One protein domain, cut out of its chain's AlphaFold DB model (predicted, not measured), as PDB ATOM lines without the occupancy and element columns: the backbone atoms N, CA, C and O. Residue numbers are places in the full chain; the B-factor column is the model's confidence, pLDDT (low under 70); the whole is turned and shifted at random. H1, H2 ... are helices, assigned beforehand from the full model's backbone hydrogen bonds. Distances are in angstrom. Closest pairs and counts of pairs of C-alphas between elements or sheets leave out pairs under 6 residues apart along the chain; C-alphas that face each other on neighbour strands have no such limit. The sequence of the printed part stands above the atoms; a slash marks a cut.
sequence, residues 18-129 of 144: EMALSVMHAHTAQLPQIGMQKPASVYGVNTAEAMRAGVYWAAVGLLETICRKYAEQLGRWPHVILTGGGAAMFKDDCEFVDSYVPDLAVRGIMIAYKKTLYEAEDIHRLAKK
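This is residues 18 to 129 of the 144 residues of the protein "Pantothenate kinase" of Planctomycetes bacterium (UniProt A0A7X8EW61). The model has a body at one end, where the long helix H2 has the short helix H1 packed on its residues 51 to 55 and a long looping stretch, residues 75 to 103, folds back beside it. From that stretch H3 runs away as an arm, with residues 106 to 113 sticking out and the small helix H4 at its far end; the arm makes much of the length. The printed part has 112 residues with four named helices, in the order H1, H2, H3, H4, and no named strand; the class is all helix. The whole is extended, with a radius of gyration of the C-alphas of 20.4 A, and spans 65 by 36 by 24 A.

H1 is residues 18 to 26, beginning with C-alpha 18 at (-11.139, -120.491, 29.212). H2, residues 47 to 74, measures 40.3 A from first to last C-alpha and ends at (-35.296, -111.669, 46.191). H3, residues 104 to 117, measures 20.1 A. H4, residues 120 to 127, ends at (-38.217, -88.962, 12.589).

H1 and H2 touch, with the C-alphas of Ala 20 and Val 55 closest at 7.0 A. They run opposite ways at a steep tilt of 45 degrees. Residues 81 to 82 form a short parallel pairing with residues 99 to 100. H3 is apart from H1 and H2. H3 and H4 meet only through their link. In H1, H2, H3 and H4 every O i to N i+4 pair is within hydrogen-bond range.

The two C-alphas farthest apart, those of Ala 29 and Lys 128, are 66.2 A apart. The printed part has no cut. The links H1 to H2, 20 residues, and H2 to H3, 29 residues, are long; the link H3 to H4 is tight. Residues 118 to 129 have pLDDT under 70; the mean of the printed part is 90.7.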
ATOM      1  N   GLU A  18     -12.398-120.438  29.984       92.38
ATOM      2  CA  GLU A  18     -11.139-120.491  29.212       92.38
ATOM      3  C   GLU A  18      -9.927-120.109  30.074       92.38
ATOM      4  O   GLU A  18      -8.863-120.726  29.999       92.38
ATOM      5  N   MET A  19     -10.102-119.127  30.966       94.56
ATOM      6  CA  MET A  19      -9.059-118.744  31.916       94.56
ATOM      7  C   MET A  19      -8.760-119.882  32.895       94.56
ATOM      8  O   MET A  19      -7.595-120.132  33.183       94.56
ATOM      9  N   ALA A  20      -9.781-120.601  33.372       95.06
ATOM     10  CA  ALA A  20      -9.588-121.742  34.264       95.06
ATOM     11  C   ALA A  20      -8.713-122.834  33.621       95.06
ATOM     12  O   ALA A  20      -7.748-123.277  34.242       95.06
ATOM     13  N   LEU A  21      -8.983-123.210  32.365       96.12
ATOM     14  CA  LEU A  21      -8.160-124.182  31.631       96.12
ATOM     15  C   LEU A  21      -6.728-123.678  31.408       96.12
ATOM     16  O   LEU A  21      -5.768-124.423  31.617       96.12
ATOM     17  N   SER A  22      -6.575-122.405  31.034       96.06
ATOM     18  CA  SER A  22      -5.257-121.794  30.842       96.06
ATOM     19  C   SER A  22      -4.430-121.783  32.132       96.06
ATOM     20  O   SER A  22      -3.244-122.104  32.089       96.06
ATOM     21  N   VAL A  23      -5.046-121.475  33.275       96.62
ATOM     22  CA  VAL A  23      -4.392-121.471  34.594       96.62
ATOM     23  C   VAL A  23      -4.012-122.887  35.027       96.62
ATOM     24  O   VAL A  23      -2.901-123.087  35.512       96.62
ATOM     25  N   MET A  24      -4.883-123.879  34.818       96.81
ATOM     26  CA  MET A  24      -4.566-125.283  35.112       96.81
ATOM     27  C   MET A  24      -3.311-125.739  34.363       96.81
ATOM     28  O   MET A  24      -2.425-126.337  34.970       96.81
ATOM     29  N   HIS A  25      -3.206-125.417  33.074       97.12
ATOM     30  CA  HIS A  25      -2.007-125.708  32.292       97.12
ATOM     31  C   HIS A  25      -0.780-124.938  32.809       97.12
ATOM     32  O   HIS A  25       0.270-125.531  33.027       97.12
ATOM     33  N   ALA A  26      -0.913-123.632  33.055       97.12
ATOM     34  CA  ALA A  26       0.211-122.779  33.443       97.12
ATOM     35  C   ALA A  26       0.801-123.109  34.827       97.12
ATOM     36  O   ALA A  26       1.981-122.860  35.068       97.12
ATOM     37  N   HIS A  27      -0.008-123.651  35.741       96.44
ATOM     38  CA  HIS A  27       0.379-123.884  37.137       96.44
ATOM     39  C   HIS A  27       0.498-125.366  37.515       96.44
ATOM     40  O   HIS A  27       0.560-125.695  38.700       96.44
ATOM     41  N   THR A  28       0.559-126.272  36.539       95.00
ATOM     42  CA  THR A  28       0.804-127.699  36.789       95.00
ATOM     43  C   THR A  28       1.770-128.281  35.759       95.00
ATOM     44  O   THR A  28       1.806-127.862  34.610       95.00
ATOM     45  N   ALA A  29       2.573-129.270  36.160       90.81
ATOM     46  CA  ALA A  29       3.632-129.799  35.297       90.81
ATOM     47  C   ALA A  29       3.134-130.730  34.172       90.81
ATOM     48  O   ALA A  29       3.847-130.938  33.196       90.81
ATOM     49  N   GLN A  30       1.951-131.336  34.323       94.81
ATOM     50  CA  GLN A  30       1.490-132.436  33.459       94.81
ATOM     51  C   GLN A  30       0.149-132.179  32.763       94.81
ATOM     52  O   GLN A  30      -0.258-132.994  31.934       94.81
ATOM     53  N   LEU A  31      -0.559-131.089  33.079       97.69
ATOM     54  CA  LEU A  31      -1.835-130.817  32.423       97.69
ATOM     55  C   LEU A  31      -1.598-130.199  31.038       97.69
ATOM     56  O   LEU A  31      -0.855-129.221  30.923       97.69
ATOM     57  N   PRO A  32      -2.211-130.745  29.974       95.75
ATOM     58  CA  PRO A  32      -2.031-130.235  28.623       95.75
ATOM     59  C   PRO A  32      -2.719-128.880  28.432       95.75
ATOM     60  O   PRO A  32      -3.738-128.583  29.058       95.75
ATOM     61  N   GLN A  33      -2.208-128.087  27.492       96.56
ATOM     62  CA  GLN A  33      -2.914-126.906  27.012       96.56
ATOM     63  C   GLN A  33      -4.100-127.347  26.150       96.56
ATOM     64  O   GLN A  33      -3.921-127.969  25.102       96.56
ATOM     65  N   ILE A  34      -5.315-127.030  26.588       96.62
ATOM     66  CA  ILE A  34      -6.553-127.390  25.893       96.62
ATOM     67  C   ILE A  34      -7.508-126.197  25.859       96.62
ATOM     68  O   ILE A  34      -7.523-125.390  26.781       96.62
ATOM     69  N   GLY A  35      -8.307-126.104  24.795       93.12
ATOM     70  CA  GLY A  35      -9.407-125.140  24.693       93.12
ATOM     71  C   GLY A  35     -10.730-125.704  25.208       93.12
ATOM     72  O   GLY A  35     -10.912-126.931  25.288       93.12
ATOM     73  N   MET A  36     -11.657-124.798  25.518       93.19
ATOM     74  CA  MET A  36     -12.986-125.151  26.001       93.19
ATOM     75  C   MET A  36     -13.869-125.715  24.882       93.19
ATOM     76  O   MET A  36     -13.977-125.148  23.796       93.19
ATOM     77  N   GLN A  37     -14.540-126.832  25.166       92.81
ATOM     78  CA  GLN A  37     -15.561-127.452  24.314       92.81
ATOM     79  C   GLN A  37     -16.595-128.143  25.209       92.81
ATOM     80  O   GLN A  37     -16.250-128.564  26.317       92.81
ATOM     81  N   LYS A  38     -17.840-128.290  24.730       93.81
ATOM     82  CA  LYS A  38     -18.863-129.056  25.451       93.81
ATOM     83  C   LYS A  38     -18.384-130.512  25.589       93.81
ATOM     84  O   LYS A  38     -18.075-131.133  24.569       93.81
ATOM     85  N   PRO A  39     -18.272-131.053  26.814       94.81
ATOM     86  CA  PRO A  39     -17.850-132.429  27.018       94.81
ATOM     87  C   PRO A  39     -18.952-133.397  26.571       94.81
ATOM     88  O   PRO A  39     -20.139-133.103  26.682       94.81
ATOM     89  N   ALA A  40     -18.558-134.577  26.091       93.62
ATOM     90  CA  ALA A  40     -19.500-135.631  25.701       93.62
ATOM     91  C   ALA A  40     -20.107-136.384  26.904       93.62
ATOM     92  O   ALA A  40     -21.066-137.131  26.738       93.62
ATOM     93  N   SER A  41     -19.532-136.222  28.101       95.25
ATOM     94  CA  SER A  41     -19.918-136.916  29.332       95.25
ATOM     95  C   SER A  41     -19.698-136.021  30.557       95.25
ATOM     96  O   SER A  41     -19.004-135.003  30.493       95.25
ATOM     97  N   VAL A  42     -20.274-136.415  31.695       96.44
ATOM     98  CA  VAL A  42     -20.114-135.720  32.983       96.44
ATOM     99  C   VAL A  42     -18.725-135.897  33.604       96.44
ATOM    100  O   VAL A  42     -18.320-135.103  34.448       96.44
ATOM    101  N   TYR A  43     -17.964-136.893  33.148       97.25
ATOM    102  CA  TYR A  43     -16.573-137.134  33.530       97.25
ATOM    103  C   TYR A  43     -15.736-137.520  32.305       97.25
ATOM    104  O   TYR A  43     -16.268-137.994  31.300       97.25
ATOM    105  N   GLY A  44     -14.419-137.325  32.393       97.31
ATOM    106  CA  GLY A  44     -13.474-137.730  31.352       97.31
ATOM    107  C   GLY A  44     -12.735-139.020  31.686       97.31
ATOM    108  O   GLY A  44     -12.496-139.303  32.860       97.31
ATOM    109  N   VAL A  45     -12.336-139.779  30.661       97.50
ATOM    110  CA  VAL A  45     -11.528-141.008  30.824       97.50
ATOM    111  C   VAL A  45     -10.033-140.780  30.589       97.50
ATOM    112  O   VAL A  45      -9.218-141.679  30.774       97.50
ATOM    113  N   ASN A  46      -9.658-139.560  30.209       97.19
ATOM    114  CA  ASN A  46      -8.281-139.088  30.141       97.19
ATOM    115  C   ASN A  46      -8.174-137.663  30.701       97.19
ATOM    116  O   ASN A  46      -9.179-136.988  30.930       97.19
ATOM    117  N   THR A  47      -6.944-137.188  30.901       97.38
ATOM    118  CA  THR A  47      -6.657-135.884  31.517       97.38
ATOM    119  C   THR A  47      -7.350-134.719  30.808       97.38
ATOM    120  O   THR A  47      -7.958-133.880  31.467       97.38
ATOM    121  N   ALA A  48      -7.305-134.670  29.473       97.00
ATOM    122  CA  ALA A  48      -7.894-133.569  28.713       97.00
ATOM    123  C   ALA A  48      -9.425-133.542  28.842       97.00
ATOM    124  O   ALA A  48     -10.021-132.480  29.021       97.00
ATOM    125  N   GLU A  49     -10.072-134.705  28.778       97.81
ATOM    126  CA  GLU A  49     -11.515-134.813  28.993       97.81
ATOM    127  C   GLU A  49     -11.908-134.486  30.432       97.81
ATOM    128  O   GLU A  49     -12.887-133.775  30.638       97.81
ATOM    129  N   ALA A  50     -11.142-134.956  31.420       97.56
ATOM    130  CA  ALA A  50     -11.419-134.704  32.829       97.56
ATOM    131  C   ALA A  50     -11.336-133.205  33.150       97.56
ATOM    132  O   ALA A  50     -12.219-132.668  33.818       97.56
ATOM    133  N   MET A  51     -10.331-132.510  32.608       97.81
ATOM    134  CA  MET A  51     -10.214-131.053  32.710       97.81
ATOM    135  C   MET A  51     -11.412-130.338  32.076       97.81
ATOM    136  O   MET A  51     -12.008-129.471  32.714       97.81
ATOM    137  N   ARG A  52     -11.801-130.707  30.843       97.06
ATOM    138  CA  ARG A  52     -12.957-130.089  30.166       97.06
ATOM    139  C   ARG A  52     -14.252-130.326  30.926       97.06
ATOM    140  O   ARG A  52     -14.981-129.370  31.157       97.06
ATOM    141  N   ALA A  53     -14.525-131.568  31.325       97.62
ATOM    142  CA  ALA A  53     -15.726-131.915  32.076       97.62
ATOM    143  C   ALA A  53     -15.785-131.146  33.402       97.62
ATOM    144  O   ALA A  53     -16.795-130.510  33.693       97.62
ATOM    145  N   GLY A  54     -14.679-131.117  34.151       97.44
ATOM    146  CA  GLY A  54     -14.591-130.382  35.410       97.44
ATOM    147  C   GLY A  54     -14.879-128.890  35.247       97.44
ATOM    148  O   GLY A  54     -15.735-128.355  35.947       97.44
ATOM    149  N   VAL A  55     -14.220-128.218  34.297       97.00
ATOM    150  CA  VAL A  55     -14.437-126.780  34.061       97.00
ATOM    151  C   VAL A  55     -15.838-126.496  33.511       97.00
ATOM    152  O   VAL A  55     -16.454-125.509  33.913       97.00
ATOM    153  N   TYR A  56     -16.365-127.355  32.634       96.81
ATOM    154  CA  TYR A  56     -17.694-127.186  32.045       96.81
ATOM    155  C   TYR A  56     -18.785-127.229  33.114       96.81
ATOM    156  O   TYR A  56     -19.546-126.274  33.270       96.81
ATOM    157  N   TRP A  57     -18.824-128.307  33.900       97.06
ATOM    158  CA  TRP A  57     -19.853-128.491  34.921       97.06
ATOM    159  C   TRP A  57     -19.663-127.549  36.110       97.06
ATOM    160  O   TRP A  57     -20.652-127.105  36.694       97.06
ATOM    161  N   ALA A  58     -18.425-127.145  36.417       96.06
ATOM    162  CA  ALA A  58     -18.179-126.068  37.374       96.06
ATOM    163  C   ALA A  58     -18.795-124.737  36.913       96.06
ATOM    164  O   ALA A  58     -19.364-124.021  37.733       96.06
ATOM    165  N   ALA A  59     -18.723-124.406  35.619       95.06
ATOM    166  CA  ALA A  59     -19.331-123.189  35.086       95.06
ATOM    167  C   ALA A  59     -20.868-123.235  35.150       95.06
ATOM    168  O   ALA A  59     -21.475-122.267  35.610       95.06
ATOM    169  N   VAL A  60     -21.491-124.356  34.763       95.94
ATOM    170  CA  VAL A  60     -22.951-124.545  34.884       95.94
ATOM    171  C   VAL A  60     -23.394-124.389  36.342       95.94
ATOM    172  O   VAL A  60     -24.253-123.558  36.641       95.94
ATOM    173  N   GLY A  61     -22.745-125.102  37.266       96.50
ATOM    174  CA  GLY A  61     -23.082-125.052  38.690       96.50
ATOM    175  C   GLY A  61     -22.829-123.687  39.337       96.50
ATOM    176  O   GLY A  61     -23.591-123.267  40.211       96.50
ATOM    177  N   LEU A  62     -21.792-122.959  38.904       96.06
ATOM    178  CA  LEU A  62     -21.531-121.583  39.333       96.06
ATOM    179  C   LEU A  62     -22.687-120.658  38.938       96.06
ATOM    180  O   LEU A  62     -23.198-119.922  39.785       96.06
ATOM    181  N   LEU A  63     -23.096-120.700  37.668       95.50
ATOM    182  CA  LEU A  63     -24.183-119.875  37.144       95.50
ATOM    183  C   LEU A  63     -25.504-120.181  37.860       95.50
ATOM    184  O   LEU A  63     -26.170-119.255  38.330       95.50
ATOM    185  N   GLU A  64     -25.839-121.462  38.012       96.88
ATOM    186  CA  GLU A  64     -27.045-121.909  38.713       96.88
ATOM    187  C   GLU A  64     -27.038-121.447  40.175       96.88
ATOM    188  O   GLU A  64     -28.007-120.865  40.668       96.88
ATOM    189  N   THR A  65     -25.914-121.645  40.869       97.88
ATOM    190  CA  THR A  65     -25.772-121.277  42.281       97.88
ATOM    191  C   THR A  65     -25.910-119.776  42.480       97.88
ATOM    192  O   THR A  65     -26.601-119.358  43.408       97.88
ATOM    193  N   ILE A  66     -25.303-118.956  41.620       97.06
ATOM    194  CA  ILE A  66     -25.444-117.496  41.688       97.06
ATOM    195  C   ILE A  66     -26.910-117.092  41.485       97.06
ATOM    196  O   ILE A  66     -27.439-116.317  42.284       97.06
ATOM    197  N   CYS A  67     -27.589-117.643  40.473       97.00
ATOM    198  CA  CYS A  67     -28.996-117.333  40.205       97.00
ATOM    199  C   CYS A  67     -29.894-117.733  41.378       97.00
ATOM    200  O   CYS A  67     -30.696-116.922  41.843       97.00
ATOM    201  N   ARG A  68     -29.692-118.934  41.931       98.00
ATOM    202  CA  ARG A  68     -30.398-119.402  43.126       98.00
ATOM    203  C   ARG A  68     -30.138-118.506  44.334       98.00
ATOM    204  O   ARG A  68     -31.076-118.182  45.053       98.00
ATOM    205  N   LYS A  69     -28.894-118.067  44.559       97.81
ATOM    206  CA  LYS A  69     -28.563-117.142  45.655       97.81
ATOM    207  C   LYS A  69     -29.257-115.793  45.509       97.81
ATOM    208  O   LYS A  69     -29.748-115.263  46.503       97.81
ATOM    209  N   TYR A  70     -29.370-115.272  44.293       96.75
ATOM    210  CA  TYR A  70     -30.197-114.092  44.052       96.75
ATOM    211  C   TYR A  70     -31.678-114.375  44.288       96.75
ATOM    212  O   TYR A  70     -32.341-113.561  44.922       96.75
ATOM    213  N   ALA A  71     -32.189-115.526  43.852       96.56
ATOM    214  CA  ALA A  71     -33.586-115.884  44.058       96.56
ATOM    215  C   ALA A  71     -33.958-115.990  45.547       96.56
ATOM    216  O   ALA A  71     -34.988-115.458  45.958       96.56
ATOM    217  N   GLU A  72     -33.093-116.604  46.361       97.44
ATOM    218  CA  GLU A  72     -33.230-116.683  47.824       97.44
ATOM    219  C   GLU A  72     -33.336-115.288  48.456       97.44
ATOM    220  O   GLU A  72     -34.189-115.058  49.310       97.44
ATOM    221  N   GLN A  73     -32.506-114.340  48.013       95.31
ATOM    222  CA  GLN A  73     -32.515-112.971  48.533       95.31
ATOM    223  C   GLN A  73     -33.716-112.147  48.039       95.31
ATOM    224  O   GLN A  73     -34.206-111.282  48.760       95.31
ATOM    225  N   LEU A  74     -34.184-112.395  46.814       94.69
ATOM    226  CA  LEU A  74     -35.296-111.669  46.191       94.69
ATOM    227  C   LEU A  74     -36.676-112.233  46.562       94.69
ATOM    228  O   LEU A  74     -37.684-111.580  46.300       94.69
ATOM    229  N   GLY A  75     -36.738-113.453  47.105       96.69
ATOM    230  CA  GLY A  75     -37.987-114.181  47.349       96.69
ATOM    231  C   GLY A  75     -38.678-114.687  46.075       96.69
ATOM    232  O   GLY A  75     -39.826-115.120  46.129       96.69
ATOM    233  N   ARG A  76     -38.003-114.618  44.920       95.06
ATOM    234  CA  ARG A  76     -38.507-115.057  43.609       95.06
ATOM    235  C   ARG A  76     -37.358-115.330  42.648       95.06
ATOM    236  O   ARG A  76     -36.305-114.709  42.763       95.06
ATOM    237  N   TRP A  77     -37.581-116.192  41.656       95.56
ATOM    238  CA  TRP A  77     -36.600-116.396  40.590       95.56
ATOM    239  C   TRP A  77     -36.496-115.134  39.711       95.56
ATOM    240  O   TRP A  77     -37.531-114.632  39.258       95.56
ATOM    241  N   PRO A  78     -35.294-114.566  39.501       95.50
ATOM    242  CA  PRO A  78     -35.120-113.448  38.583       95.50
ATOM    243  C   PRO A  78     -35.208-113.927  37.131       95.50
ATOM    244  O   PRO A  78     -34.933-115.084  36.843       95.50
ATOM    245  N   HIS A  79     -35.513-113.013  36.210       96.81
ATOM    246  CA  HIS A  79     -35.335-113.290  34.787       96.81
ATOM    247  C   HIS A  79     -33.836-113.315  34.451       96.81
ATOM    248  O   HIS A  79     -33.120-112.340  34.715       96.81
ATOM    249  N   VAL A  80     -33.354-114.419  33.890       97.44
ATOM    250  CA  VAL A  80     -31.933-114.685  33.654       97.44
ATOM    251  C   VAL A  80     -31.607-114.553  32.171       97.44
ATOM    252  O   VAL A  80     -32.078-115.313  31.326       97.44
ATOM    253  N   ILE A  81     -30.721-113.604  31.866       96.94
ATOM    254  CA  ILE A  81     -30.202-113.381  30.516       96.94
ATOM    255  C   ILE A  81     -28.754-113.856  30.450       96.94
ATOM    256  O   ILE A  81     -27.891-113.353  31.172       96.94
ATOM    257  N   LEU A  82     -28.477-114.780  29.535       96.44
ATOM    258  CA  LEU A  82     -27.133-115.252  29.229       96.44
ATOM    259  C   LEU A  82     -26.564-114.502  28.011       96.44
ATOM    260  O   LEU A  82     -27.245-114.292  27.008       96.44
ATOM    261  N   THR A  83     -25.297-114.096  28.083       95.94
ATOM    262  CA  THR A  83     -24.595-113.367  27.011       95.94
ATOM    263  C   THR A  83     -23.096-113.694  27.001       95.94
ATOM    264  O   THR A  83     -22.609-114.425  27.861       95.94
ATOM    265  N   GLY A  84     -22.349-113.143  26.043       90.44
ATOM    266  CA  GLY A  84     -20.902-113.321  25.915       90.44
ATOM    267  C   GLY A  84     -20.496-114.462  24.975       90.44
ATOM    268  O   GLY A  84     -21.306-115.303  24.588       90.44
ATOM    269  N   GLY A  85     -19.217-114.486  24.587       85.44
ATOM    270  CA  GLY A  85     -18.715-115.388  23.539       85.44
ATOM    271  C   GLY A  85     -18.795-116.882  23.880       85.44
ATOM    272  O   GLY A  85     -19.037-117.696  22.998       85.44
ATOM    273  N   GLY A  86     -18.650-117.246  25.157       84.94
ATOM    274  CA  GLY A  86     -18.730-118.642  25.602       84.94
ATOM    275  C   GLY A  86     -20.141-119.147  25.906       84.94
ATOM    276  O   GLY A  86     -20.337-120.346  26.060       84.94
ATOM    277  N   ALA A  87     -21.136-118.261  25.971       88.88
ATOM    278  CA  ALA A  87     -22.490-118.609  26.402       88.88
ATOM    279  C   ALA A  87     -23.199-119.620  25.493       88.88
ATOM    280  O   ALA A  87     -23.972-120.443  25.979       88.88
ATOM    281  N   ALA A  88     -22.910-119.601  24.188       90.06
ATOM    282  CA  ALA A  88     -23.508-120.534  23.235       90.06
ATOM    283  C   ALA A  88     -23.237-122.007  23.589       90.06
ATOM    284  O   ALA A  88     -24.036-122.866  23.234       90.06
ATOM    285  N   MET A  89     -22.136-122.285  24.294       91.38
ATOM    286  CA  MET A  89     -21.734-123.631  24.695       91.38
ATOM    287  C   MET A  89     -22.519-124.171  25.900       91.38
ATOM    288  O   MET A  89     -22.597-125.384  26.071       91.38
ATOM    289  N   PHE A  90     -23.071-123.285  26.733       90.44
ATOM    290  CA  PHE A  90     -23.724-123.637  28.001       90.44
ATOM    291  C   PHE A  90     -25.244-123.552  27.946       90.44
ATOM    292  O   PHE A  90     -25.910-124.138  28.790       90.44
ATOM    293  N   LYS A  91     -25.797-122.818  26.972       89.19
ATOM    294  CA  LYS A  91     -27.229-122.489  26.918       89.19
ATOM    295  C   LYS A  91     -28.151-123.715  27.041       89.19
ATOM    296  O   LYS A  91     -29.210-123.591  27.635       89.19
ATOM    297  N   ASP A  92     -27.744-124.867  26.501       91.44
ATOM    298  CA  ASP A  92     -28.571-126.079  26.470       91.44
ATOM    299  C   ASP A  92     -28.527-126.859  27.801       91.44
ATOM    300  O   ASP A  92     -29.395-127.686  28.042       91.44
ATOM    301  N   ASP A  93     -27.542-126.588  28.665       94.81
ATOM    302  CA  ASP A  93     -27.359-127.229  29.981       94.81
ATOM    303  C   ASP A  93     -27.610-126.241  31.138       94.81
ATOM    304  O   ASP A  93     -27.298-126.515  32.293       94.81
ATOM    305  N   CYS A  94     -28.155-125.060  30.835       95.06
ATOM    306  CA  CYS A  94     -28.525-124.030  31.803       95.06
ATOM    307  C   CYS A  94     -30.038-123.788  31.752       95.06
ATOM    308  O   CYS A  94     -30.490-122.753  31.273       95.06
ATOM    309  N   GLU A  95     -30.823-124.735  32.269       94.25
ATOM    310  CA  GLU A  95     -32.298-124.684  32.249       94.25
ATOM    311  C   GLU A  95     -32.889-123.458  32.966       94.25
ATOM    312  O   GLU A  95     -34.013-123.047  32.697       94.25
ATOM    313  N   PHE A  96     -32.118-122.839  33.860       95.00
ATOM    314  CA  PHE A  96     -32.491-121.624  34.579       95.00
ATOM    315  C   PHE A  96     -32.306-120.327  33.771       95.00
ATOM    316  O   PHE A  96     -32.535-119.242  34.312       95.00
ATOM    317  N   VAL A  97     -31.831-120.409  32.525       96.62
ATOM    318  CA  VAL A  97     -31.651-119.264  31.625       96.62
ATOM    319  C   VAL A  97     -32.905-119.074  30.781       96.62
ATOM    320  O   VAL A  97     -33.247-119.918  29.959       96.62
ATOM    321  N   ASP A  98     -33.540-117.912  30.907       96.88
ATOM    322  CA  ASP A  98     -34.744-117.589  30.139       96.88
ATOM    323  C   ASP A  98     -34.434-117.120  28.714       96.88
ATOM    324  O   ASP A  98     -35.258-117.230  27.805       96.88
ATOM    325  N   SER A  99     -33.275-116.490  28.504       95.44
ATOM    326  CA  SER A  99     -32.943-115.871  27.220       95.44
ATOM    327  C   SER A  99     -31.446-115.798  26.964       95.44
ATOM    328  O   SER A  99     -30.666-115.356  27.806       95.44
ATOM    329  N   TYR A 100     -31.046-116.152  25.742       95.50
ATOM    330  CA  TYR A 100     -29.688-115.959  25.240       95.50
ATOM    331  C   TYR A 100     -29.630-114.754  24.295       95.50
ATOM    332  O   TYR A 100     -30.268-114.742  23.243       95.50
ATOM    333  N   VAL A 101     -28.842-113.739  24.662       95.81
ATOM    334  CA  VAL A 101     -28.691-112.492  23.897       95.81
ATOM    335  C   VAL A 101     -27.198-112.232  23.644       95.81
ATOM    336  O   VAL A 101     -26.546-111.582  24.463       95.81
ATOM    337  N   PRO A 102     -26.607-112.736  22.542       94.44
ATOM    338  CA  PRO A 102     -25.156-112.673  22.302       94.44
ATOM    339  C   PRO A 102     -24.597-111.248  22.218       94.44
ATOM    340  O   PRO A 102     -23.470-110.993  22.632       94.44
ATOM    341  N   ASP A 103     -25.388-110.310  21.710       94.25
ATOM    342  CA  ASP A 103     -25.001-108.931  21.429       94.25
ATOM    343  C   ASP A 103     -25.542-107.927  22.467       94.25
ATOM    344  O   ASP A 103     -25.657-106.734  22.185       94.25
ATOM    345  N   LEU A 104     -25.851-108.390  23.688       96.19
ATOM    346  CA  LEU A 104     -26.481-107.586  24.747       96.19
ATOM    347  C   LEU A 104     -25.745-106.263  25.018       96.19
ATOM    348  O   LEU A 104     -26.368-105.201  25.039       96.19
ATOM    349  N   ALA A 105     -24.419-106.312  25.172       95.31
ATOM    350  CA  ALA A 105     -23.607-105.120  25.426       95.31
ATOM    351  C   ALA A 105     -23.663-104.121  24.257       95.31
ATOM    352  O   ALA A 105     -23.822-102.921  24.467       95.31
ATOM    353  N   VAL A 106     -23.600-104.617  23.017       95.44
ATOM    354  CA  VAL A 106     -23.643-103.781  21.808       95.44
ATOM    355  C   VAL A 106     -25.012-103.113  21.659       95.44
ATOM    356  O   VAL A 106     -25.083-101.918  21.363       95.44
ATOM    357  N   ARG A 107     -26.105-103.837  21.940       94.94
ATOM    358  CA  ARG A 107     -27.459-103.257  21.991       94.94
ATOM    359  C   ARG A 107     -27.553-102.147  23.034       94.94
ATOM    360  O   ARG A 107     -28.099-101.087  22.738       94.94
ATOM    361  N   GLY A 108     -26.990-102.372  24.223       94.69
ATOM    362  CA  GLY A 108     -26.936-101.378  25.295       94.69
ATOM    363  C   GLY A 108     -26.211-100.100  24.872       94.69
ATOM    364  O   GLY A 108     -26.753 -99.008  25.040       94.69
ATOM    365  N   ILE A 109     -25.039-100.233  24.243       95.44
ATOM    366  CA  ILE A 109     -24.270 -99.101  23.700       95.44
ATOM    367  C   ILE A 109     -25.091 -98.333  22.660       95.44
ATOM    368  O   ILE A 109     -25.161 -97.108  22.718       95.44
ATOM    369  N   MET A 110     -25.749 -99.034  21.734       95.62
ATOM    370  CA  MET A 110     -26.591 -98.404  20.712       95.62
ATOM    371  C   MET A 110     -27.750 -97.613  21.333       95.62
ATOM    372  O   MET A 110     -28.017 -96.488  20.910       95.62
ATOM    373  N   ILE A 111     -28.414 -98.162  22.354       93.75
ATOM    374  CA  ILE A 111     -29.505 -97.481  23.064       93.75
ATOM    375  C   ILE A 111     -28.984 -96.254  23.818       93.75
ATOM    376  O   ILE A 111     -29.595 -95.189  23.729       93.75
ATOM    377  N   ALA A 112     -27.862 -96.380  24.531       91.75
ATOM    378  CA  ALA A 112     -27.246 -95.272  25.257       91.75
ATOM    379  C   ALA A 112     -26.831 -94.143  24.302       91.75
ATOM    380  O   ALA A 112     -27.208 -92.995  24.511       91.75
ATOM    381  N   TYR A 113     -26.152 -94.485  23.204       90.69
ATOM    382  CA  TYR A 113     -25.747 -93.533  22.173       90.69
ATOM    383  C   TYR A 113     -26.939 -92.795  21.569       90.69
ATOM    384  O   TYR A 113     -26.905 -91.572  21.457       90.69
ATOM    385  N   LYS A 114     -28.016 -93.522  21.234       87.56
ATOM    386  CA  LYS A 114     -29.264 -92.903  20.786       87.56
ATOM    387  C   LYS A 114     -29.763 -91.919  21.838       87.56
ATOM    388  O   LYS A 114     -29.906 -90.759  21.502       87.56
ATOM    389  N   LYS A 115     -29.947 -92.322  23.099       85.50
ATOM    390  CA  LYS A 115     -30.417 -91.413  24.162       85.50
ATOM    391  C   LYS A 115     -29.561 -90.148  24.323       85.50
ATOM    392  O   LYS A 115     -30.109 -89.112  24.656       85.50
ATOM    393  N   THR A 116     -28.247 -90.226  24.098       84.81
ATOM    394  CA  THR A 116     -27.341 -89.069  24.208       84.81
ATOM    395  C   THR A 116     -27.357 -88.163  22.977       84.81
ATOM    396  O   THR A 116     -27.275 -86.952  23.125       84.81
ATOM    397  N   LEU A 117     -27.451 -88.720  21.767       71.81
ATOM    398  CA  LEU A 117     -27.592 -87.921  20.539       71.81
ATOM    399  C   LEU A 117     -28.966 -87.279  20.391       71.81
ATOM    400  O   LEU A 117     -29.160 -86.393  19.568       71.81
ATOM    401  N   TYR A 118     -29.923 -87.816  21.123       58.62
ATOM    402  CA  TYR A 118     -31.304 -87.459  21.040       58.62
ATOM    403  C   TYR A 118     -31.741 -86.811  22.351       58.62
ATOM    404  O   TYR A 118     -32.410 -87.445  23.170       58.62
ATOM    405  N   GLU A 119     -31.453 -85.519  22.519       60.56
ATOM    406  CA  GLU A 119     -32.447 -84.709  23.224       60.56
ATOM    407  C   GLU A 119     -33.774 -84.816  22.448       60.56
ATOM    408  O   GLU A 119     -33.781 -85.089  21.241       60.56
ATOM    409  N   ALA A 120     -34.918 -84.676  23.125       58.91
ATOM    410  CA  ALA A 120     -36.239 -84.933  22.533       58.91
ATOM    411  C   ALA A 120     -36.460 -84.222  21.173       58.91
ATOM    412  O   ALA A 120     -37.191 -84.723  20.313       58.91
ATOM    413  N   GLU A 121     -35.775 -83.099  20.953       57.03
ATOM    414  CA  GLU A 121     -35.785 -82.307  19.723       57.03
ATOM    415  C   GLU A 121     -35.123 -83.006  18.522       57.03
ATOM    416  O   GLU A 121     -35.656 -82.954  17.408       57.03
ATOM    417  N   ASP A 122     -34.023 -83.732  18.721       60.09
ATOM    418  CA  ASP A 122     -33.292 -84.392  17.635       60.09
ATOM    419  C   ASP A 122     -33.990 -85.680  17.166       60.09
ATOM    420  O   ASP A 122     -33.951 -85.994  15.972       60.09
ATOM    421  N   ILE A 123     -34.718 -86.388  18.053       57.09
ATOM    422  CA  ILE A 123     -35.560 -87.547  17.658       57.09
ATOM    423  C   ILE A 123     -36.656 -87.066  16.731       57.09
ATOM    424  O   ILE A 123     -36.907 -87.671  15.693       57.09
ATOM    425  N   HIS A 124     -37.302 -85.958  17.091       57.50
ATOM    426  CA  HIS A 124     -38.381 -85.387  16.302       57.50
ATOM    427  C   HIS A 124     -37.881 -84.897  14.932       57.50
ATOM    428  O   HIS A 124     -38.597 -84.994  13.934       57.50
ATOM    429  N   ARG A 125     -36.631 -84.422  14.860       59.09
ATOM    430  CA  ARG A 125     -35.977 -83.972  13.623       59.09
ATOM    431  C   ARG A 125     -35.566 -85.127  12.709       59.09
ATOM    432  O   ARG A 125     -35.733 -85.020  11.497       59.09
ATOM    433  N   LEU A 126     -35.069 -86.227  13.279       55.94
ATOM    434  CA  LEU A 126     -34.671 -87.434  12.544       55.94
ATOM    435  C   LEU A 126     -35.874 -88.309  12.156       55.94
ATOM    436  O   LEU A 126     -35.867 -88.888  11.078       55.94
ATOM    437  N   ALA A 127     -36.948 -88.320  12.949       58.94
ATOM    438  CA  ALA A 127     -38.217 -88.962  12.589       58.94
ATOM    439  C   ALA A 127     -38.975 -88.222  11.467       58.94
ATOM    440  O   ALA A 127     -39.783 -88.833  10.775       58.94
ATOM    441  N   LYS A 128     -38.714 -86.920  11.268       58.81
ATOM    442  CA  LYS A 128     -39.276 -86.108  10.169       58.81
ATOM    443  C   LYS A 128     -38.462 -86.147   8.873       58.81
ATOM    444  O   LYS A 128     -38.910 -85.588   7.874       58.81
ATOM    445  N   LYS A 129     -37.268 -86.744   8.872       48.31
ATOM    446  CA  LYS A 129     -36.401 -86.822   7.691       48.31
ATOM    447  C   LYS A 129     -36.182 -88.289   7.329       48.31
ATOM    448  O   LYS A 129     -35.332 -88.959   7.903       48.31
TER     449      LYS A 129